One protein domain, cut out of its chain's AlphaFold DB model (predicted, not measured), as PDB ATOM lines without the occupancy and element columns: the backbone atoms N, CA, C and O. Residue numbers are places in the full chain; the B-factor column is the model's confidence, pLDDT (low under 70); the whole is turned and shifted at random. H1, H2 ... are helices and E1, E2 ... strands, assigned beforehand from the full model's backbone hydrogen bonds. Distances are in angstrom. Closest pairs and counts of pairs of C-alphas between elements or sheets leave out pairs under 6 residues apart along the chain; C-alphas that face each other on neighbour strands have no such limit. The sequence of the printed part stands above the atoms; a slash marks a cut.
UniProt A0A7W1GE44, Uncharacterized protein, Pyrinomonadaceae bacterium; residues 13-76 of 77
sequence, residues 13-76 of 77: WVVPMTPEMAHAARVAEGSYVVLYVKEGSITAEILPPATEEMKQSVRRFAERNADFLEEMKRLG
ATOM      1  N   TRP A  13     -13.962  39.423  19.497       88.50
ATOM      2  CA  TRP A  13     -13.680  39.572  18.073       88.50
ATOM      3  C   TRP A  13     -12.250  40.038  17.883       88.50
ATOM      4  O   TRP A  13     -11.821  41.019  18.488       88.50
ATOM      5  N   VAL A  14     -11.529  39.347  17.006       90.94
ATOM      6  CA  VAL A  14     -10.209  39.771  16.544       90.94
ATOM      7  C   VAL A  14     -10.398  40.494  15.220       90.94
ATOM      8  O   VAL A  14     -10.863  39.906  14.246       90.94
ATOM      9  N   VAL A  15     -10.051  41.777  15.187       93.31
ATOM     10  CA  VAL A  15     -10.216  42.626  14.008       93.31
ATOM     11  C   VAL A  15      -8.836  43.098  13.544       93.31
ATOM     12  O   VAL A  15      -8.094  43.671  14.348       93.31
ATOM     13  N   PRO A  16      -8.451  42.871  12.275       95.31
ATOM     14  CA  PRO A  16      -7.225  43.445  11.737       95.31
ATOM     15  C   PRO A  16      -7.341  44.970  11.710       95.31
ATOM     16  O   PRO A  16      -8.343  45.517  11.250       95.31
ATOM     17  N   MET A  17      -6.317  45.665  12.203       96.06
ATOM     18  CA  MET A  17      -6.287  47.123  12.138       96.06
ATOM     19  C   MET A  17      -5.946  47.566  10.715       96.06
ATOM     20  O   MET A  17      -4.987  47.071  10.119       96.06
ATOM     21  N   THR A  18      -6.702  48.527  10.178       96.75
ATOM     22  CA  THR A  18      -6.308  49.199   8.932       96.75
ATOM     23  C   THR A  18      -5.041  50.039   9.162       96.75
ATOM     24  O   THR A  18      -4.729  50.368  10.316       96.75
ATOM     25  N   PRO A  19      -4.309  50.434   8.103       96.62
ATOM     26  CA  PRO A  19      -3.158  51.327   8.243       96.62
ATOM     27  C   PRO A  19      -3.501  52.634   8.975       96.62
ATOM     28  O   PRO A  19      -2.745  53.082   9.834       96.62
ATOM     29  N   GLU A  20      -4.676  53.211   8.713       97.69
ATOM     30  CA  GLU A  20      -5.153  54.431   9.370       97.69
ATOM     31  C   GLU A  20      -5.384  54.216  10.869       97.69
ATOM     32  O   GLU A  20      -4.988  55.055  11.681       97.69
ATOM     33  N   MET A  21      -5.977  53.078  11.254       96.75
ATOM     34  CA  MET A  21      -6.166  52.713  12.661       96.75
ATOM     35  C   MET A  21      -4.824  52.516  13.371       96.75
ATOM     36  O   MET A  21      -4.640  53.013  14.483       96.75
ATOM     37  N   ALA A  22      -3.883  51.803  12.740       96.88
ATOM     38  CA  ALA A  22      -2.557  51.555  13.299       96.88
ATOM     39  C   ALA A  22      -1.780  52.866  13.490       96.88
ATOM     40  O   ALA A  22      -1.202  53.098  14.555       96.88
ATOM     41  N   HIS A  23      -1.850  53.762  12.502       97.31
ATOM     42  CA  HIS A  23      -1.254  55.091  12.576       97.31
ATOM     43  C   HIS A  23      -1.866  55.933  13.703       97.31
ATOM     44  O   HIS A  23      -1.135  56.480  14.532       97.31
ATOM     45  N   ALA A  24      -3.200  55.994  13.787       97.25
ATOM     46  CA  ALA A  24      -3.903  56.737  14.831       97.25
ATOM     47  C   ALA A  24      -3.567  56.225  16.244       97.25
ATOM     48  O   ALA A  24      -3.394  57.021  17.168       97.25
ATOM     49  N   ALA A  25      -3.419  54.907  16.403       95.31
ATOM     50  CA  ALA A  25      -3.054  54.266  17.663       95.31
ATOM     51  C   ALA A  25      -1.539  54.262  17.953       95.31
ATOM     52  O   ALA A  25      -1.136  53.862  19.044       95.31
ATOM     53  N   ARG A  26      -0.697  54.724  17.012       96.81
ATOM     54  CA  ARG A  26       0.778  54.711  17.098       96.81
ATOM     55  C   ARG A  26       1.356  53.316  17.360       96.81
ATOM     56  O   ARG A  26       2.291  53.156  18.144       96.81
ATOM     57  N   VAL A  27       0.800  52.313  16.691       96.44
ATOM     58  CA  VAL A  27       1.257  50.918  16.746       96.44
ATOM     59  C   VAL A  27       1.751  50.461  15.377       96.44
ATOM     60  O   VAL A  27       1.590  51.161  14.379       96.44
ATOM     61  N   ALA A  28       2.385  49.292  15.324       95.88
ATOM     62  CA  ALA A  28       2.889  48.743  14.072       95.88
ATOM     63  C   ALA A  28       1.744  48.359  13.116       95.88
ATOM     64  O   ALA A  28       0.716  47.826  13.544       95.88
ATOM     65  N   GLU A  29       1.935  48.580  11.815       94.94
ATOM     66  CA  GLU A  29       1.032  48.052  10.787       94.94
ATOM     67  C   GLU A  29       0.954  46.520  10.858       94.94
ATOM     68  O   GLU A  29       1.936  45.847  11.175       94.94
ATOM     69  N   GLY A  30      -0.228  45.963  10.580       93.25
ATOM     70  CA  GLY A  30      -0.500  44.533  10.752       93.25
ATOM     71  C   GLY A  30      -0.819  44.116  12.194       93.25
ATOM     72  O   GLY A  30      -0.867  42.918  12.477       93.25
ATOM     73  N   SER A  31      -1.019  45.081  13.098       95.62
ATOM     74  CA  SER A  31      -1.565  44.832  14.436       95.62
ATOM     75  C   SER A  31      -3.043  44.443  14.368       95.62
ATOM     76  O   SER A  31      -3.753  44.756  13.407       95.62
ATOM     77  N   TYR A  32      -3.518  43.794  15.424       95.38
ATOM     78  CA  TYR A  32      -4.920  43.427  15.597       95.38
ATOM     79  C   TYR A  32      -5.490  44.131  16.818       95.38
ATOM     80  O   TYR A  32      -4.778  44.352  17.796       95.38
ATOM     81  N   VAL A  33      -6.784  44.433  16.789       94.94
ATOM     82  CA  VAL A  33      -7.539  44.783  17.991       94.94
ATOM     83  C   VAL A  33      -8.404  43.598  18.396       94.94
ATOM     84  O   VAL A  33      -9.109  43.016  17.573       94.94
ATOM     85  N   VAL A  34      -8.335  43.230  19.667       92.94
ATOM     86  CA  VAL A  34      -9.202  42.235  20.287       92.94
ATOM     87  C   VAL A  34     -10.248  42.981  21.091       92.94
ATOM     88  O   VAL A  34      -9.912  43.742  21.997       92.94
ATOM     89  N   LEU A  35     -11.511  42.788  20.738       92.00
ATOM     90  CA  LEU A  35     -12.651  43.359  21.441       92.00
ATOM     91  C   LEU A  35     -13.241  42.287  22.347       92.00
ATOM     92  O   LEU A  35     -13.673  41.251  21.856       92.00
ATOM     93  N   TYR A  36     -13.294  42.555  23.646       89.19
ATOM     94  CA  TYR A  36     -13.984  41.720  24.620       89.19
ATOM     95  C   TYR A  36     -15.261  42.425  25.064       89.19
ATOM     96  O   TYR A  36     -15.199  43.535  25.607       89.19
ATOM     97  N   VAL A  37     -16.403  41.772  24.867       86.88
ATOM     98  CA  VAL A  37     -17.706  42.282  25.301       86.88
ATOM     99  C   VAL A  37     -18.069  41.627  26.626       86.88
ATOM    100  O   VAL A  37     -17.947  40.416  26.790       86.88
ATOM    101  N   LYS A  38     -18.499  42.426  27.603       85.31
ATOM    102  CA  LYS A  38     -19.027  41.916  28.871       85.31
ATOM    103  C   LYS A  38     -20.083  42.864  29.418       85.31
ATOM    104  O   LYS A  38     -19.768  44.020  29.680       85.31
ATOM    105  N   GLU A  39     -21.307  42.370  29.607       85.00
ATOM    106  CA  GLU A  39     -22.391  43.063  30.335       85.00
ATOM    107  C   GLU A  39     -22.554  44.548  29.945       85.00
ATOM    108  O   GLU A  39     -22.445  45.448  30.772       85.00
ATOM    109  N   GLY A  40     -22.765  44.825  28.654       85.31
ATOM    110  CA  GLY A  40     -22.956  46.196  28.156       85.31
ATOM    111  C   GLY A  40     -21.684  47.053  28.098       85.31
ATOM    112  O   GLY A  40     -21.763  48.232  27.762       85.31
ATOM    113  N   SER A  41     -20.513  46.477  28.387       86.62
ATOM    114  CA  SER A  41     -19.206  47.119  28.241       86.62
ATOM    115  C   SER A  41     -18.356  46.444  27.163       86.62
ATOM    116  O   SER A  41     -18.479  45.244  26.908       86.62
ATOM    117  N   ILE A  42     -17.478  47.233  26.541       89.06
ATOM    118  CA  ILE A  42     -16.472  46.758  25.591       89.06
ATOM    119  C   ILE A  42     -15.102  47.142  26.137       89.06
ATOM    120  O   ILE A  42     -14.849  48.305  26.447       89.06
ATOM    121  N   THR A  43     -14.212  46.159  26.234       90.94
ATOM    122  CA  THR A  43     -12.785  46.380  26.491       90.94
ATOM    123  C   THR A  43     -11.994  45.979  25.259       90.94
ATOM    124  O   THR A  43     -12.337  44.994  24.613       90.94
ATOM    125  N   ALA A  44     -10.959  46.743  24.920       91.44
ATOM    126  CA  ALA A  44     -10.138  46.492  23.744       91.44
ATOM    127  C   ALA A  44      -8.672  46.303  24.136       91.44
ATOM    128  O   ALA A  44      -8.155  47.028  24.985       91.44
ATOM    129  N   GLU A  45      -8.005  45.356  23.488       93.75
ATOM    130  CA  GLU A  45      -6.567  45.117  23.595       93.75
ATOM    131  C   GLU A  45      -5.947  45.146  22.197       93.75
ATOM    132  O   GLU A  45      -6.524  44.611  21.254       93.75
ATOM    133  N   ILE A  46      -4.779  45.774  22.046       94.88
ATOM    134  CA  ILE A  46      -4.042  45.763  20.780       94.88
ATOM    135  C   ILE A  46      -2.964  44.691  20.854       94.88
ATOM    136  O   ILE A  46      -2.093  44.737  21.724       94.88
ATOM    137  N   LEU A  47      -3.000  43.762  19.906       93.69
ATOM    138  CA  LEU A  47      -1.964  42.761  19.717       93.69
ATOM    139  C   LEU A  47      -1.004  43.214  18.615       93.69
ATOM    140  O   LEU A  47      -1.459  43.587  17.526       93.69
ATOM    141  N   PRO A  48       0.319  43.166  18.858       93.38
ATOM    142  CA  PRO A  48       1.294  43.495  17.834       93.38
ATOM    143  C   PRO A  48       1.240  42.477  16.684       93.38
ATOM    144  O   PRO A  48       0.725  41.365  16.854       93.38
ATOM    145  N   PRO A  49       1.821  42.809  15.520       93.25
ATOM    146  CA  PRO A  49       1.927  41.870  14.417       93.25
ATOM    147  C   PRO A  49       2.673  40.611  14.859       93.25
ATOM    148  O   PRO A  49       3.655  40.678  15.604       93.25
ATOM    149  N   ALA A  50       2.231  39.454  14.367       89.44
ATOM    150  CA  ALA A  50       2.917  38.201  14.647       89.44
ATOM    151  C   ALA A  50       4.364  38.259  14.138       89.44
ATOM    152  O   ALA A  50       4.616  38.610  12.981       89.44
ATOM    153  N   THR A  51       5.310  37.874  14.992       92.12
ATOM    154  CA  THR A  51       6.718  37.765  14.608       92.12
ATOM    155  C   THR A  51       6.916  36.619  13.618       92.12
ATOM    156  O   THR A  51       6.142  35.658  13.592       92.12
ATOM    157  N   GLU A  52       7.982  36.685  12.819       92.50
ATOM    158  CA  GLU A  52       8.328  35.593  11.902       92.50
ATOM    159  C   GLU A  52       8.552  34.273  12.641       92.50
ATOM    160  O   GLU A  52       8.069  33.235  12.204       92.50
ATOM    161  N   GLU A  53       9.187  34.301  13.813       92.56
ATOM    162  CA  GLU A  53       9.350  33.112  14.653       92.56
ATOM    163  C   GLU A  53       8.000  32.479  15.023       92.56
ATOM    164  O   GLU A  53       7.827  31.263  14.903       92.56
ATOM    165  N   MET A  54       7.022  33.299  15.414       88.94
ATOM    166  CA  MET A  54       5.696  32.819  15.786       88.94
ATOM    167  C   MET A  54       4.963  32.226  14.576       88.94
ATOM    168  O   MET A  54       4.401  31.135  14.676       88.94
ATOM    169  N   LYS A  55       5.060  32.866  13.402       89.69
ATOM    170  CA  LYS A  55       4.519  32.330  12.140       89.69
ATOM    171  C   LYS A  55       5.154  30.987  11.771       89.69
ATOM    172  O   LYS A  55       4.440  30.059  11.404       89.69
ATOM    173  N   GLN A  56       6.475  30.860  11.900       93.31
ATOM    174  CA  GLN A  56       7.187  29.607  11.619       93.31
ATOM    175  C   GLN A  56       6.825  28.505  12.617       93.31
ATOM    176  O   GLN A  56       6.710  27.339  12.245       93.31
ATOM    177  N   SER A  57       6.620  28.855  13.888       92.69
ATOM    178  CA  SER A  57       6.147  27.911  14.903       92.69
ATOM    179  C   SER A  57       4.764  27.356  14.550       92.69
ATOM    180  O   SER A  57       4.594  26.139  14.475       92.69
ATOM    181  N   VAL A  58       3.811  28.238  14.229       90.38
ATOM    182  CA  VAL A  58       2.456  27.848  13.809       90.38
ATOM    183  C   VAL A  58       2.489  27.026  12.520       90.38
ATOM    184  O   VAL A  58       1.810  26.007  12.438       90.38
ATOM    185  N   ARG A  59       3.319  27.402  11.536       91.38
ATOM    186  CA  ARG A  59       3.482  26.635  10.293       91.38
ATOM    187  C   ARG A  59       3.976  25.212  10.565       91.38
ATOM    188  O   ARG A  59       3.342  24.268  10.113       91.38
ATOM    189  N   ARG A  60       5.044  25.049  11.354       92.19
ATOM    190  CA  ARG A  60       5.567  23.720  11.721       92.19
ATOM    191  C   ARG A  60       4.544  22.885  12.485       92.19
ATOM    192  O   ARG A  60       4.465  21.676  12.285       92.19
ATOM    193  N   PHE A  61       3.765  23.514  13.365       92.62
ATOM    194  CA  PHE A  61       2.668  22.839  14.051       92.62
ATOM    195  C   PHE A  61       1.600  22.360  13.060       92.62
ATOM    196  O   PHE A  61       1.195  21.202  13.133       92.62
ATOM    197  N   ALA A  62       1.179  23.211  12.123       90.12
ATOM    198  CA  ALA A  62       0.178  22.861  11.120       90.12
ATOM    199  C   ALA A  62       0.657  21.728  10.202       90.12
ATOM    200  O   ALA A  62      -0.087  20.784   9.970       90.12
ATOM    201  N   GLU A  63       1.910  21.774   9.745       93.25
ATOM    202  CA  GLU A  63       2.518  20.717   8.925       93.25
ATOM    203  C   GLU A  63       2.584  19.381   9.676       93.25
ATOM    204  O   GLU A  63       2.236  18.340   9.127       93.25
ATOM    205  N   ARG A  64       2.977  19.402  10.956       93.81
ATOM    206  CA  ARG A  64       3.064  18.192  11.787       93.81
ATOM    207  C   ARG A  64       1.701  17.558  12.074       93.81
ATOM    208  O   ARG A  64       1.642  16.364  12.346       93.81
ATOM    209  N   ASN A  65       0.633  18.351  12.058       92.31
ATOM    210  CA  ASN A  65      -0.717  17.914  12.408       92.31
ATOM    211  C   ASN A  65      -1.676  18.008  11.214       92.31
ATOM    212  O   ASN A  65      -2.880  18.127  11.422       92.31
ATOM    213  N   ALA A  66      -1.158  17.978   9.982       90.06
ATOM    214  CA  ALA A  66      -1.954  18.188   8.775       90.06
ATOM    215  C   ALA A  66      -3.157  17.231   8.709       90.06
ATOM    216  O   ALA A  66      -4.287  17.700   8.600       90.06
ATOM    217  N   ASP A  67      -2.919  15.932   8.905       90.81
ATOM    218  CA  ASP A  67      -3.959  14.895   8.870       90.81
ATOM    219  C   ASP A  67      -5.035  15.119   9.946       90.81
ATOM    220  O   ASP A  67      -6.230  14.979   9.698       90.81
ATOM    221  N   PHE A  68      -4.618  15.517  11.151       87.25
ATOM    222  CA  PHE A  68      -5.533  15.802  12.257       87.25
ATOM    223  C   PHE A  68      -6.388  17.045  11.981       87.25
ATOM    224  O   PHE A  68      -7.593  17.036  12.216       87.25
ATOM    225  N   LEU A  69      -5.783  18.109  11.446       86.75
ATOM    226  CA  LEU A  69      -6.494  19.333  11.079       86.75
ATOM    227  C   LEU A  69      -7.450  19.113   9.899       86.75
ATOM    228  O   LEU A  69      -8.496  19.757   9.831       86.75
ATOM    229  N   GLU A  70      -7.105  18.230   8.962       88.50
ATOM    230  CA  GLU A  70      -7.993  17.833   7.867       88.50
ATOM    231  C   GLU A  70      -9.205  17.054   8.390       88.50
ATOM    232  O   GLU A  70     -10.339  17.349   8.005       88.50
ATOM    233  N   GLU A  71      -8.989  16.142   9.337       86.94
ATOM    234  CA  GLU A  71     -10.073  15.403   9.982       86.94
ATOM    235  C   GLU A  71     -10.992  16.319  10.809       86.94
ATOM    236  O   GLU A  71     -12.214  16.192  10.720       86.94
ATOM    237  N   MET A  72     -10.448  17.302  11.536       85.88
ATOM    238  CA  MET A  72     -11.259  18.305  12.244       85.88
ATOM    239  C   MET A  72     -12.159  19.097  11.287       85.88
ATOM    240  O   MET A  72     -13.368  19.185  11.501       85.88
ATOM    241  N   LYS A  73     -11.605  19.576  10.163       83.00
ATOM    242  CA  LYS A  73     -12.385  20.273   9.126       83.00
ATOM    243  C   LYS A  73     -13.497  19.402   8.547       83.00
ATOM    244  O   LYS A  73     -14.567  19.915   8.230       83.00
ATOM    245  N   ARG A  74     -13.251  18.096   8.381       85.12
ATOM    246  CA  ARG A  74     -14.253  17.136   7.892       85.12
ATOM    247  C   ARG A  74     -15.415  16.978   8.873       85.12
ATOM    248  O   ARG A  74     -16.548  16.779   8.442       85.12
ATOM    249  N   LEU A  75     -15.127  17.035  10.171       85.94
ATOM    250  CA  LEU A  75     -16.111  16.883  11.243       85.94
ATOM    251  C   LEU A  75     -16.889  18.177  11.536       85.94
ATOM    252  O   LEU A  75     -17.971  18.096  12.114       85.94
ATOM    253  N   GLY A  76     -16.403  19.327  11.060       67.12
ATOM    254  CA  GLY A  76     -17.079  20.620  11.188       67.12
ATOM    255  C   GLY A  76     -16.727  21.404  12.455       67.12
ATOM    256  O   GLY A  76     -17.483  22.312  12.799       67.12
TER     257      GLY A  76
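What this domain is: This is residues 13 to 76 of the 77 residues of an uncharacterized protein of Pyrinomonadaceae bacterium (UniProt A0A7W1GE44). A small sheet made of a long hairpin, E2 and E3, with short E1 beside E2 and H1 just grazing it, forms a body from which a two-helix arm sticks out. That arm, residues 51 to 76, stands free, with H2 and H3 making a corner. The printed part has 64 residues, with three named helices and three named strands in the order E1 H1 E2 E3 H2 H3; the sheet runs E1 E2 E3, antiparallel, and the class is mixed, helices and strands. The whole is only just loose, close to extended, with a radius of gyration of the C-alphas of 16.0 A, and flat, spanning 42 by 33 by 15 A.

How they stand to each other: Inner strand E2, residues 32 to 38, and edge strand E3, residues 41 to 47, form a hairpin, antiparallel at 157 degrees, with N 34 and O 45 within hydrogen-bond range at 2.8 A. Edge strand E1, residues 13 to 16, is antiparallel to E2 at 159 degrees, with N 15 and O 33 at 2.8 A. H1, residues 19 to 25, only grazes the sheet, with its residues 21 to 25. H2, residues 52 to 64, is not on the sheet. H3, residues 66 to 75, is close to H2 but not clearly touching: their closest C-alphas, of Ala 62 and Leu 69, are 7.5 A apart. Their lines are about perpendicular at 73 degrees. In H1, H2 and H3 every O i to N i+4 pair is within hydrogen-bond range.

Where its parts are: E2 measures 19.4 A, E3 19.7 A, H2 18.2 A and H3 14.4 A. E1 begins at C-alpha 13 (-13.680, 39.572, 18.073), and H3 ends at C-alpha 75 (-16.111, 16.883, 11.243).

The domain as a whole: The farthest C-alphas, of Ala 24 and Asp 67, are 42.3 A apart. The printed part has no cut and no long link. Residue 76 has pLDDT under 70.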